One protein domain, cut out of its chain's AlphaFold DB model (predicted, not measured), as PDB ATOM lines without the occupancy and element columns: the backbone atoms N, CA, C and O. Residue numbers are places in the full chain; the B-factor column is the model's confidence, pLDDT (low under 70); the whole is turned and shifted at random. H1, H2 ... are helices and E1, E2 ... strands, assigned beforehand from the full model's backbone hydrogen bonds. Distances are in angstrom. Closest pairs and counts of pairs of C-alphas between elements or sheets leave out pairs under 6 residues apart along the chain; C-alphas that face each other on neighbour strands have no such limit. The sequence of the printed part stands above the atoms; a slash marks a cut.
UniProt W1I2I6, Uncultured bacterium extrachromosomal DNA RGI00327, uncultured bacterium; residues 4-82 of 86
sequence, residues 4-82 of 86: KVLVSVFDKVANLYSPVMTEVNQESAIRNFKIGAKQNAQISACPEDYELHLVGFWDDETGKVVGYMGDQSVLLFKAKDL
ATOM      1  N   LYS A   4     503.522 507.389 866.132       94.31
ATOM      2  CA  LYS A   4     502.595 506.564 866.908       94.31
ATOM      3  C   LYS A   4     502.822 506.834 868.387       94.31
ATOM      4  O   LYS A   4     503.934 507.146 868.815       94.31
ATOM      5  N   VAL A   5     501.779 506.670 869.184       95.69
ATOM      6  CA  VAL A   5     501.871 506.823 870.634       95.69
ATOM      7  C   VAL A   5     502.082 505.468 871.291       95.69
ATOM      8  O   VAL A   5     501.485 504.468 870.892       95.69
ATOM      9  N   LEU A   6     502.930 505.446 872.311       96.25
ATOM     10  CA  LEU A   6     503.119 504.302 873.188       96.25
ATOM     11  C   LEU A   6     502.353 504.568 874.474       96.25
ATOM     12  O   LEU A   6     502.610 505.557 875.166       96.25
ATOM     13  N   VAL A   7     501.412 503.693 874.795       97.25
ATOM     14  CA  VAL A   7     500.552 503.823 875.971       97.25
ATOM     15  C   VAL A   7     500.594 502.563 876.819       97.25
ATOM     16  O   VAL A   7     500.875 501.473 876.326       97.25
ATOM     17  N   SER A   8     500.299 502.694 878.103       97.62
ATOM     18  CA  SER A   8     500.132 501.555 879.001       97.62
ATOM     19  C   SER A   8     499.037 501.841 880.023       97.62
ATOM     20  O   SER A   8     498.801 502.992 880.392       97.62
ATOM     21  N   VAL A   9     498.351 500.783 880.455       98.06
ATOM     22  CA  VAL A   9     497.432 500.852 881.591       98.06
ATOM     23  C   VAL A   9     498.252 500.763 882.871       98.06
ATOM     24  O   VAL A   9     498.961 499.780 883.088       98.06
ATOM     25  N   PHE A  10     498.146 501.789 883.702       97.88
ATOM     26  CA  PHE A  10     498.711 501.829 885.036       97.88
ATOM     27  C   PHE A  10     497.678 501.323 886.046       97.88
ATOM     28  O   PHE A  10     496.566 501.851 886.116       97.88
ATOM     29  N   ASP A  11     498.050 500.291 886.799       97.44
ATOM     30  CA  ASP A  11     497.308 499.796 887.958       97.44
ATOM     31  C   ASP A  11     497.881 500.472 889.209       97.44
ATOM     32  O   ASP A  11     499.036 500.242 889.584       97.44
ATOM     33  N   LYS A  12     497.081 501.328 889.847       96.75
ATOM     34  CA  LYS A  12     497.500 502.108 891.019       96.75
ATOM     35  C   LYS A  12     497.635 501.271 892.283       96.75
ATOM     36  O   LYS A  12     498.394 501.658 893.169       96.75
ATOM     37  N   VAL A  13     496.923 500.151 892.374       96.62
ATOM     38  CA  VAL A  13     496.990 499.254 893.533       96.62
ATOM     39  C   VAL A  13     498.257 498.414 893.451       96.62
ATOM     40  O   VAL A  13     498.987 498.297 894.436       96.62
ATOM     41  N   ALA A  14     498.557 497.882 892.267       96.19
ATOM     42  CA  ALA A  14     499.788 497.138 892.025       96.19
ATOM     43  C   ALA A  14     501.019 498.051 891.884       96.19
ATOM     44  O   ALA A  14     502.144 497.576 892.041       96.19
ATOM     45  N   ASN A  15     500.817 499.342 891.596       95.88
ATOM     46  CA  ASN A  15     501.858 500.312 891.250       95.88
ATOM     47  C   ASN A  15     502.716 499.833 890.064       95.88
ATOM     48  O   ASN A  15     503.949 499.893 890.088       95.88
ATOM     49  N   LEU A  16     502.051 499.303 889.032       95.94
ATOM     50  CA  LEU A  16     502.689 498.678 887.876       95.94
ATOM     51  C   LEU A  16     502.019 499.091 886.567       95.94
ATOM     52  O   LEU A  16     500.805 499.266 886.479       95.94
ATOM     53  N   TYR A  17     502.841 499.187 885.526       96.56
ATOM     54  CA  TYR A  17     502.382 499.339 884.153       96.56
ATOM     55  C   TYR A  17     502.158 497.969 883.519       96.56
ATOM     56  O   TYR A  17     502.996 497.071 883.615       96.56
ATOM     57  N   SER A  18     501.040 497.839 882.816       96.69
ATOM     58  CA  SER A  18     500.781 496.727 881.904       96.69
ATOM     59  C   SER A  18     501.748 496.754 880.706       96.69
ATOM     60  O   SER A  18     502.436 497.761 880.486       96.69
ATOM     61  N   PRO A  19     501.802 495.687 879.884       96.81
ATOM     62  CA  PRO A  19     502.554 495.713 878.635       96.81
ATOM     63  C   PRO A  19     502.227 496.951 877.793       96.81
ATOM     64  O   PRO A  19     501.065 497.335 877.654       96.81
ATOM     65  N   VAL A  20     503.268 497.582 877.249       96.00
ATOM     66  CA  VAL A  20     503.128 498.776 876.411       96.00
ATOM     67  C   VAL A  20     502.415 498.410 875.111       96.00
ATOM     68  O   VAL A  20     502.722 497.399 874.480       96.00
ATOM     69  N   MET A  21     501.475 499.257 874.710       96.12
ATOM     70  CA  MET A  21     500.704 499.149 873.479       96.12
ATOM     71  C   MET A  21     501.051 500.312 872.552       96.12
ATOM     72  O   MET A  21     501.261 501.438 873.003       96.12
ATOM     73  N   THR A  22     501.068 500.040 871.250       96.38
ATOM     74  CA  THR A  22     501.311 501.047 870.214       96.38
ATOM     75  C   THR A  22     499.998 501.429 869.547       96.38
ATOM     76  O   THR A  22     499.274 500.566 869.055       96.38
ATOM     77  N   GLU A  23     499.715 502.724 869.479       96.50
ATOM     78  CA  GLU A  23     498.477 503.278 868.935       96.50
ATOM     79  C   GLU A  23     498.772 504.376 867.915       96.50
ATOM     80  O   GLU A  23     499.804 505.041 867.966       96.50
ATOM     81  N   VAL A  24     497.858 504.587 866.969       94.88
ATOM     82  CA  VAL A  24     498.081 505.547 865.870       94.88
ATOM     83  C   VAL A  24     498.157 506.999 866.346       94.88
ATOM     84  O   VAL A  24     498.841 507.805 865.732       94.88
ATOM     85  N   ASN A  25     497.445 507.336 867.424       94.44
ATOM     86  CA  ASN A  25     497.464 508.630 868.106       94.44
ATOM     87  C   ASN A  25     496.761 508.503 869.475       94.44
ATOM     88  O   ASN A  25     496.201 507.451 869.802       94.44
ATOM     89  N   GLN A  26     496.763 509.576 870.274       95.56
ATOM     90  CA  GLN A  26     496.149 509.573 871.611       95.56
ATOM     91  C   GLN A  26     494.629 509.334 871.575       95.56
ATOM     92  O   GLN A  26     494.101 508.633 872.433       95.56
ATOM     93  N   GLU A  27     493.914 509.867 870.578       96.62
ATOM     94  CA  GLU A  27     492.459 509.685 870.463       96.62
ATOM     95  C   GLU A  27     492.087 508.218 870.212       96.62
ATOM     96  O   GLU A  27     491.167 507.689 870.845       96.62
ATOM     97  N   SER A  28     492.832 507.538 869.332       97.19
ATOM     98  CA  SER A  28     492.694 506.099 869.094       97.19
ATOM     99  C   SER A  28     492.998 505.304 870.355       97.19
ATOM    100  O   SER A  28     492.199 504.446 870.726       97.19
ATOM    101  N   ALA A  29     494.082 505.644 871.060       97.56
ATOM    102  CA  ALA A  29     494.449 504.992 872.310       97.56
ATOM    103  C   ALA A  29     493.339 505.098 873.362       97.56
ATOM    104  O   ALA A  29     492.935 504.091 873.942       97.56
ATOM    105  N   ILE A  30     492.784 506.297 873.563       98.06
ATOM    106  CA  ILE A  30     491.678 506.521 874.502       98.06
ATOM    107  C   ILE A  30     490.437 505.730 874.074       98.06
ATOM    108  O   ILE A  30     489.781 505.108 874.911       98.06
ATOM    109  N   ARG A  31     490.093 505.725 872.781       97.69
ATOM    110  CA  ARG A  31     488.945 504.961 872.272       97.69
ATOM    111  C   ARG A  31     489.125 503.457 872.487       97.69
ATOM    112  O   ARG A  31     488.205 502.811 872.989       97.69
ATOM    113  N   ASN A  32     490.282 502.912 872.130       97.81
ATOM    114  CA  ASN A  32     490.572 501.484 872.248       97.81
ATOM    115  C   ASN A  32     490.644 501.060 873.718       97.81
ATOM    116  O   ASN A  32     490.057 500.040 874.079       97.81
ATOM    117  N   PHE A  33     491.228 501.894 874.584       97.88
ATOM    118  CA  PHE A  33     491.172 501.708 876.032       97.88
ATOM    119  C   PHE A  33     489.732 501.638 876.540       97.88
ATOM    120  O   PHE A  33     489.396 500.706 877.258       97.88
ATOM    121  N   LYS A  34     488.848 502.560 876.134       97.50
ATOM    122  CA  LYS A  34     487.436 502.534 876.555       97.50
ATOM    123  C   LYS A  34     486.716 501.255 876.124       97.50
ATOM    124  O   LYS A  34     485.895 500.735 876.876       97.50
ATOM    125  N   ILE A  35     486.991 500.752 874.922       97.06
ATOM    126  CA  ILE A  35     486.402 499.495 874.435       97.06
ATOM    127  C   ILE A  35     486.934 498.315 875.255       97.06
ATOM    128  O   ILE A  35     486.138 497.524 875.761       97.06
ATOM    129  N   GLY A  36     488.254 498.231 875.438       96.12
ATOM    130  CA  GLY A  36     488.898 497.163 876.204       96.12
ATOM    131  C   GLY A  36     488.509 497.170 877.683       96.12
ATOM    132  O   GLY A  36     488.199 496.121 878.235       96.12
ATOM    133  N   ALA A  37     488.429 498.346 878.309       96.19
ATOM    134  CA  ALA A  37     488.029 498.516 879.705       96.19
ATOM    135  C   ALA A  37     486.619 497.971 879.968       96.19
ATOM    136  O   ALA A  37     486.410 497.283 880.960       96.19
ATOM    137  N   LYS A  38     485.664 498.198 879.056       95.25
ATOM    138  CA  LYS A  38     484.303 497.638 879.166       95.25
ATOM    139  C   LYS A  38     484.252 496.113 879.043       95.25
ATOM    140  O   LYS A  38     483.277 495.511 879.472       95.25
ATOM    141  N   GLN A  39     485.256 495.506 878.417       95.69
ATOM    142  CA  GLN A  39     485.358 494.056 878.227       95.69
ATOM    143  C   GLN A  39     486.260 493.390 879.277       95.69
ATOM    144  O   GLN A  39     486.335 492.164 879.333       95.69
ATOM    145  N   ASN A  40     486.942 494.177 880.112       96.25
ATOM    146  CA  ASN A  40     487.846 493.693 881.142       96.25
ATOM    147  C   ASN A  40     487.144 493.717 882.505       96.25
ATOM    148  O   ASN A  40     486.917 494.782 883.072       96.25
ATOM    149  N   ALA A  41     486.855 492.528 883.040       94.94
ATOM    150  CA  ALA A  41     486.124 492.365 884.295       94.94
ATOM    151  C   ALA A  41     486.803 493.042 885.499       94.94
ATOM    152  O   ALA A  41     486.107 493.542 886.378       94.94
ATOM    153  N   GLN A  42     488.140 493.081 885.541       94.38
ATOM    154  CA  GLN A  42     488.884 493.714 886.634       94.38
ATOM    155  C   GLN A  42     488.742 495.234 886.573       94.38
ATOM    156  O   GLN A  42     488.377 495.861 887.564       94.38
ATOM    157  N   ILE A  43     488.937 495.816 885.385       95.81
ATOM    158  CA  ILE A  43     488.809 497.266 885.191       95.81
ATOM    159  C   ILE A  43     487.369 497.720 885.428       95.81
ATOM    160  O   ILE A  43     487.158 498.759 886.044       95.81
ATOM    161  N   SER A  44     486.375 496.954 884.973       93.81
ATOM    162  CA  SER A  44     484.971 497.300 885.208       93.81
ATOM    163  C   SER A  44     484.546 497.163 886.672       93.81
ATOM    164  O   SER A  44     483.628 497.861 887.084       93.81
ATOM    165  N   ALA A  45     485.172 496.261 887.438       94.56
ATOM    166  CA  ALA A  45     484.856 496.052 888.851       94.56
ATOM    167  C   ALA A  45     485.512 497.096 889.769       94.56
ATOM    168  O   ALA A  45     484.918 497.465 890.778       94.56
ATOM    169  N   CYS A  46     486.711 497.569 889.416       95.69
ATOM    170  CA  CYS A  46     487.492 498.524 890.207       95.69
ATOM    171  C   CYS A  46     488.028 499.668 889.320       95.69
ATOM    172  O   CYS A  46     489.239 499.813 889.139       95.69
ATOM    173  N   PRO A  47     487.157 500.485 888.704       96.00
ATOM    174  CA  PRO A  47     487.579 501.463 887.703       96.00
ATOM    175  C   PRO A  47     488.379 502.635 888.292       96.00
ATOM    176  O   PRO A  47     489.101 503.316 887.558       96.00
ATOM    177  N   GLU A  48     488.296 502.899 889.597       96.38
ATOM    178  CA  GLU A  48     489.182 503.857 890.258       96.38
ATOM    179  C   GLU A  48     490.656 503.455 890.230       96.38
ATOM    180  O   GLU A  48     491.485 504.360 890.297       96.38
ATOM    181  N   ASP A  49     490.990 502.172 890.088       96.62
ATOM    182  CA  ASP A  49     492.366 501.678 890.214       96.62
ATOM    183  C   ASP A  49     493.173 501.809 888.922       96.62
ATOM    184  O   ASP A  49     494.404 501.828 888.961       96.62
ATOM    185  N   TYR A  50     492.497 501.972 887.783       97.88
ATOM    186  CA  TYR A  50     493.120 501.891 886.466       97.88
ATOM    187  C   TYR A  50     493.128 503.222 885.718       97.88
ATOM    188  O   TYR A  50     492.115 503.919 885.585       97.88
ATOM    189  N   GLU A  51     494.285 503.549 885.153       98.12
ATOM    190  CA  GLU A  51     494.506 504.766 884.377       98.12
ATOM    191  C   GLU A  51     495.256 504.438 883.077       98.12
ATOM    192  O   GLU A  51     496.127 503.576 883.045       98.12
ATOM    193  N   LEU A  52     494.922 505.111 881.975       98.44
ATOM    194  CA  LEU A  52     495.664 505.027 880.717       98.44
ATOM    195  C   LEU A  52     496.725 506.122 880.690       98.44
ATOM    196  O   LEU A  52     496.396 507.303 880.811       98.44
ATOM    197  N   HIS A  53     497.973 505.737 880.462       97.44
ATOM    198  CA  HIS A  53     499.112 506.643 880.439       97.44
ATOM    199  C   HIS A  53     499.820 506.615 879.086       97.44
ATOM    200  O   HIS A  53     500.035 505.551 878.511       97.44
ATOM    201  N   LEU A  54     500.236 507.785 878.611       95.81
ATOM    202  CA  LEU A  54     501.211 507.963 877.543       95.81
ATOM    203  C   LEU A  54     502.612 507.805 878.125       95.81
ATOM    204  O   LEU A  54     502.988 508.541 879.035       95.81
ATOM    205  N   VAL A  55     503.377 506.856 877.596       95.06
ATOM    206  CA  VAL A  55     504.730 506.536 878.080       95.06
ATOM    207  C   VAL A  55     505.822 506.913 877.078       95.06
ATOM    208  O   VAL A  55     506.996 506.959 877.433       95.06
ATOM    209  N   GLY A  56     505.449 507.229 875.839       94.19
ATOM    210  CA  GLY A  56     506.377 507.711 874.825       94.19
ATOM    211  C   GLY A  56     505.773 507.680 873.431       94.19
ATOM    212  O   GLY A  56     504.555 507.591 873.256       94.19
ATOM    213  N   PHE A  57     506.650 507.715 872.441       93.75
ATOM    214  CA  PHE A  57     506.312 507.693 871.030       93.75
ATOM    215  C   PHE A  57     507.157 506.665 870.299       93.75
ATOM    216  O   PHE A  57     508.284 506.351 870.693       93.75
ATOM    217  N   TRP A  58     506.595 506.154 869.217       94.44
ATOM    218  CA  TRP A  58     507.307 505.344 868.251       94.44
ATOM    219  C   TRP A  58     507.472 506.149 866.966       94.44
ATOM    220  O   TRP A  58     506.486 506.512 866.315       94.44
ATOM    221  N   ASP A  59     508.726 506.425 866.626       92.56
ATOM    222  CA  ASP A  59     509.101 507.057 865.370       92.56
ATOM    223  C   ASP A  59     509.088 505.995 864.263       92.56
ATOM    224  O   ASP A  59     509.992 505.162 864.161       92.56
ATOM    225  N   ASP A  60     508.036 506.016 863.442       90.00
ATOM    226  CA  ASP A  60     507.854 505.083 862.326       90.00
ATOM    227  C   ASP A  60     508.888 505.262 861.202       90.00
ATOM    228  O   ASP A  60     509.070 504.346 860.399       90.00
ATOM    229  N   GLU A  61     509.564 506.410 861.121       90.25
ATOM    230  CA  GLU A  61     510.571 506.675 860.090       90.25
ATOM    231  C   GLU A  61     511.939 506.119 860.505       90.25
ATOM    232  O   GLU A  61     512.656 505.553 859.675       90.25
ATOM    233  N   THR A  62     512.298 506.245 861.787       92.31
ATOM    234  CA  THR A  62     513.625 505.834 862.286       92.31
ATOM    235  C   THR A  62     513.635 504.535 863.093       92.31
ATOM    236  O   THR A  62     514.714 504.005 863.372       92.31
ATOM    237  N   GLY A  63     512.468 504.000 863.466       91.31
ATOM    238  CA  GLY A  63     512.338 502.792 864.286       91.31
ATOM    239  C   GLY A  63     512.797 502.987 865.733       91.31
ATOM    240  O   GLY A  63     513.271 502.042 866.369       91.31
ATOM    241  N   LYS A  64     512.727 504.221 866.239       92.38
ATOM    242  CA  LYS A  64     513.185 504.586 867.582       92.38
ATOM    243  C   LYS A  64     512.016 504.812 868.528       92.38
ATOM    244  O   LYS A  64     510.990 505.379 868.165       92.38
ATOM    245  N   VAL A  65     512.231 504.427 869.783       92.44
ATOM    246  CA  VAL A  65     511.385 504.845 870.900       92.44
ATOM    247  C   VAL A  65     511.852 506.221 871.359       92.44
ATOM    248  O   VAL A  65     513.026 506.403 871.688       92.44
ATOM    249  N   VAL A  66     510.930 507.176 871.394       89.31
ATOM    250  CA  VAL A  66     511.164 508.531 871.893       89.31
ATOM    251  C   VAL A  66     510.422 508.681 873.217       89.31
ATOM    252  O   VAL A  66     509.211 508.473 873.289       89.31
ATOM    253  N   GLY A  67     511.150 508.998 874.287       83.19
ATOM    254  CA  GLY A  67     510.551 509.237 875.600       83.19
ATOM    255  C   GLY A  67     509.685 510.497 875.609       83.19
ATOM    256  O   GLY A  67     509.959 511.456 874.885       83.19
ATOM    257  N   TYR A  68     508.645 510.506 876.441       75.38
ATOM    258  CA  TYR A  68     507.896 511.730 876.716       75.38
ATOM    259  C   TYR A  68     508.727 512.655 877.622       75.38
ATOM    260  O   TYR A  68     509.456 512.181 878.494       75.38
ATOM    261  N   MET A  69     508.662 513.971 877.400       67.06
ATOM    262  CA  MET A  69     509.517 514.936 878.100       67.06
ATOM    263  C   MET A  69     509.374 514.833 879.629       67.06
ATOM    264  O   MET A  69     508.272 514.969 880.154       67.06
ATOM    265  N   GLY A  70     510.499 514.654 880.334       65.44
ATOM    266  CA  GLY A  70     510.576 514.734 881.799       65.44
ATOM    267  C   GLY A  70     510.570 513.405 882.564       65.44
ATOM    268  O   GLY A  70     510.260 513.424 883.750       65.44
ATOM    269  N   ASP A  71     510.891 512.276 881.919       68.06
ATOM    270  CA  ASP A  71     510.956 510.924 882.522       68.06
ATOM    271  C   ASP A  71     509.656 510.461 883.206       68.06
ATOM    272  O   ASP A  71     509.636 509.483 883.956       68.06
ATOM    273  N   GLN A  72     508.545 511.147 882.939       78.62
ATOM    274  CA  GLN A  72     507.248 510.865 883.535       78.62
ATOM    275  C   GLN A  72     506.214 510.578 882.456       78.62
ATOM    276  O   GLN A  72     506.119 511.262 881.437       78.62
ATOM    277  N   SER A  73     505.405 509.552 882.709       89.62
ATOM    278  CA  SER A  73     504.237 509.260 881.888       89.62
ATOM    279  C   SER A  73     503.174 510.352 882.038       89.62
ATOM    280  O   SER A  73     503.020 510.910 883.127       89.62
ATOM    281  N   VAL A  74     502.369 510.576 881.003       93.69
ATOM    282  CA  VAL A  74     501.234 511.508 881.056       93.69
ATOM    283  C   VAL A  74     499.928 510.744 881.162       93.69
ATOM    284  O   VAL A  74     499.646 509.875 880.342       93.69
ATOM    285  N   LEU A  75     499.100 511.098 882.141       95.75
ATOM    286  CA  LEU A  75     497.744 510.576 882.249       95.75
ATOM    287  C   LEU A  75     496.907 511.018 881.039       95.75
ATOM    288  O   LEU A  75     496.712 512.212 880.818       95.75
ATOM    289  N   LEU A  76     496.366 510.053 880.299       96.44
ATOM    290  CA  LEU A  76     495.451 510.293 879.181       96.44
ATOM    291  C   LEU A  76     493.985 510.125 879.578       96.44
ATOM    292  O   LEU A  76     493.131 510.875 879.106       96.44
ATOM    293  N   PHE A  77     493.666 509.120 880.398       97.75
ATOM    294  CA  PHE A  77     492.278 508.813 880.751       97.75
ATOM    295  C   PHE A  77     492.187 508.005 882.047       97.75
ATOM    296  O   PHE A  77     492.998 507.107 882.261       97.75
ATOM    297  N   LYS A  78     491.187 508.264 882.896       97.38
ATOM    298  CA  LYS A  78     490.924 507.452 884.097       97.38
ATOM    299  C   LYS A  78     489.770 506.496 883.828       97.38
ATOM    300  O   LYS A  78     488.735 506.936 883.331       97.38
ATOM    301  N   ALA A  79     489.903 505.212 884.168       96.56
ATOM    302  CA  ALA A  79     488.827 504.248 883.922       96.56
ATOM    303  C   ALA A  79     487.522 504.651 884.625       96.56
ATOM    304  O   ALA A  79     486.465 504.553 884.010       96.56
ATOM    305  N   LYS A  80     487.587 505.217 885.836       95.56
ATOM    306  CA  LYS A  80     486.412 505.746 886.556       95.56
ATOM    307  C   LYS A  80     485.567 506.760 885.778       95.56
ATOM    308  O   LYS A  80     484.384 506.873 886.045       95.56
ATOM    309  N   ASP A  81     486.137 507.479 884.810       95.06
ATOM    310  CA  ASP A  81     485.382 508.460 884.022       95.06
ATOM    311  C   ASP A  81     484.541 507.778 882.916       95.06
ATOM    312  O   ASP A  81     483.763 508.428 882.217       95.06
ATOM    313  N   LEU A  82     484.710 506.463 882.720       93.31
ATOM    314  CA  LEU A  82     483.961 505.645 881.762       93.31
ATOM    315  C   LEU A  82     482.745 504.948 882.375       93.31
ATOM    316  O   LEU A  82     481.784 504.666 881.654       93.31
TER     317      LEU A  82
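AT A GLANCE: This is residues 4 to 82 of the 86 residues of the protein "Uncultured bacterium extrachromosomal DNA RGI00327" of uncultured bacterium (UniProt W1I2I6). A strongly twisted, antiparallel sheet of five strands, built on the long pair E1 and E3, has one long helix, H1, lying slantwise over one face. The hairpin of E3 and E4 reaches out to one end of the domain, and the short helix H2 sits at the opposite end, where it only grazes the sheet. The 79 printed residues include two named helices and five named strands, in the order E1, E2, H1, H2, E3, E4, E5, a mixed class. The sheet is branched, with E3 pairing with E1, E4 and E5. The whole is compact, with a radius of gyration of the C-alphas of 12.6 A, yet elongated, spanning 40 by 23 by 18 A.

IN THESE COORDINATES: E1, residues 4 to 11, begins at C-alpha 4 (502.595, 506.564, 866.908) and is 22.7 A long. E2 is residues 21 to 23. H1, residues 26 to 39, is 20.0 A long and begins at C-alpha 26 (496.149, 509.573, 871.611). H2 is residues 41 to 45. E3, residues 50 to 59, is 27.0 A long. E4 is residues 64 to 67. E5, residues 74 to 78, is 11.5 A long and ends at C-alpha 78 (490.924, 507.452, 884.097).

HOW THE PARTS SIT: E1 and E3 are antiparallel at 154 degrees, with N 8 and O 53 2.9 A apart, within hydrogen-bond range. On the other side of E1 lies E2, its hairpin partner, with N 7 and O 21 at 2.9 A. E4 and E5 lie on one side of E3, staggered, E4 beside residues 56 to 59 and E5 beside residues 51 to 54. In the hairpin of E3 and E4, N 57 and O 66 are 2.8 A apart; between E3 and E5, N 52 and O 77 are 2.8 A apart. H1 is on the sheet at a height of 8.8 A, over E3 and only just over E1, on which 3 of its 14 C-alphas fall; on the local plane it stands at 40 degrees to E3. The closest C-alphas of H1 and E5 are those of Ile 30 and Phe 77, 6.7 A apart. H1 and H2 only just touch, with 3 pairs of C-alphas within 8 A, and only at the corner, H1 with residues 37 to 38 alone; the closest C-alphas are those of Ala 37 and Ile 43, 5.7 A apart. E2 and E5 are apart. In H1 and H2 every O i to N i+4 pair is within hydrogen-bond range.

THE WHOLE: The C-alphas farthest apart, those of Ala 45 and Thr 62, are 40.4 A apart. The printed part has no cut and no long link. Mean pLDDT of the printed part is 93.9; residues 69 to 71 are under 70.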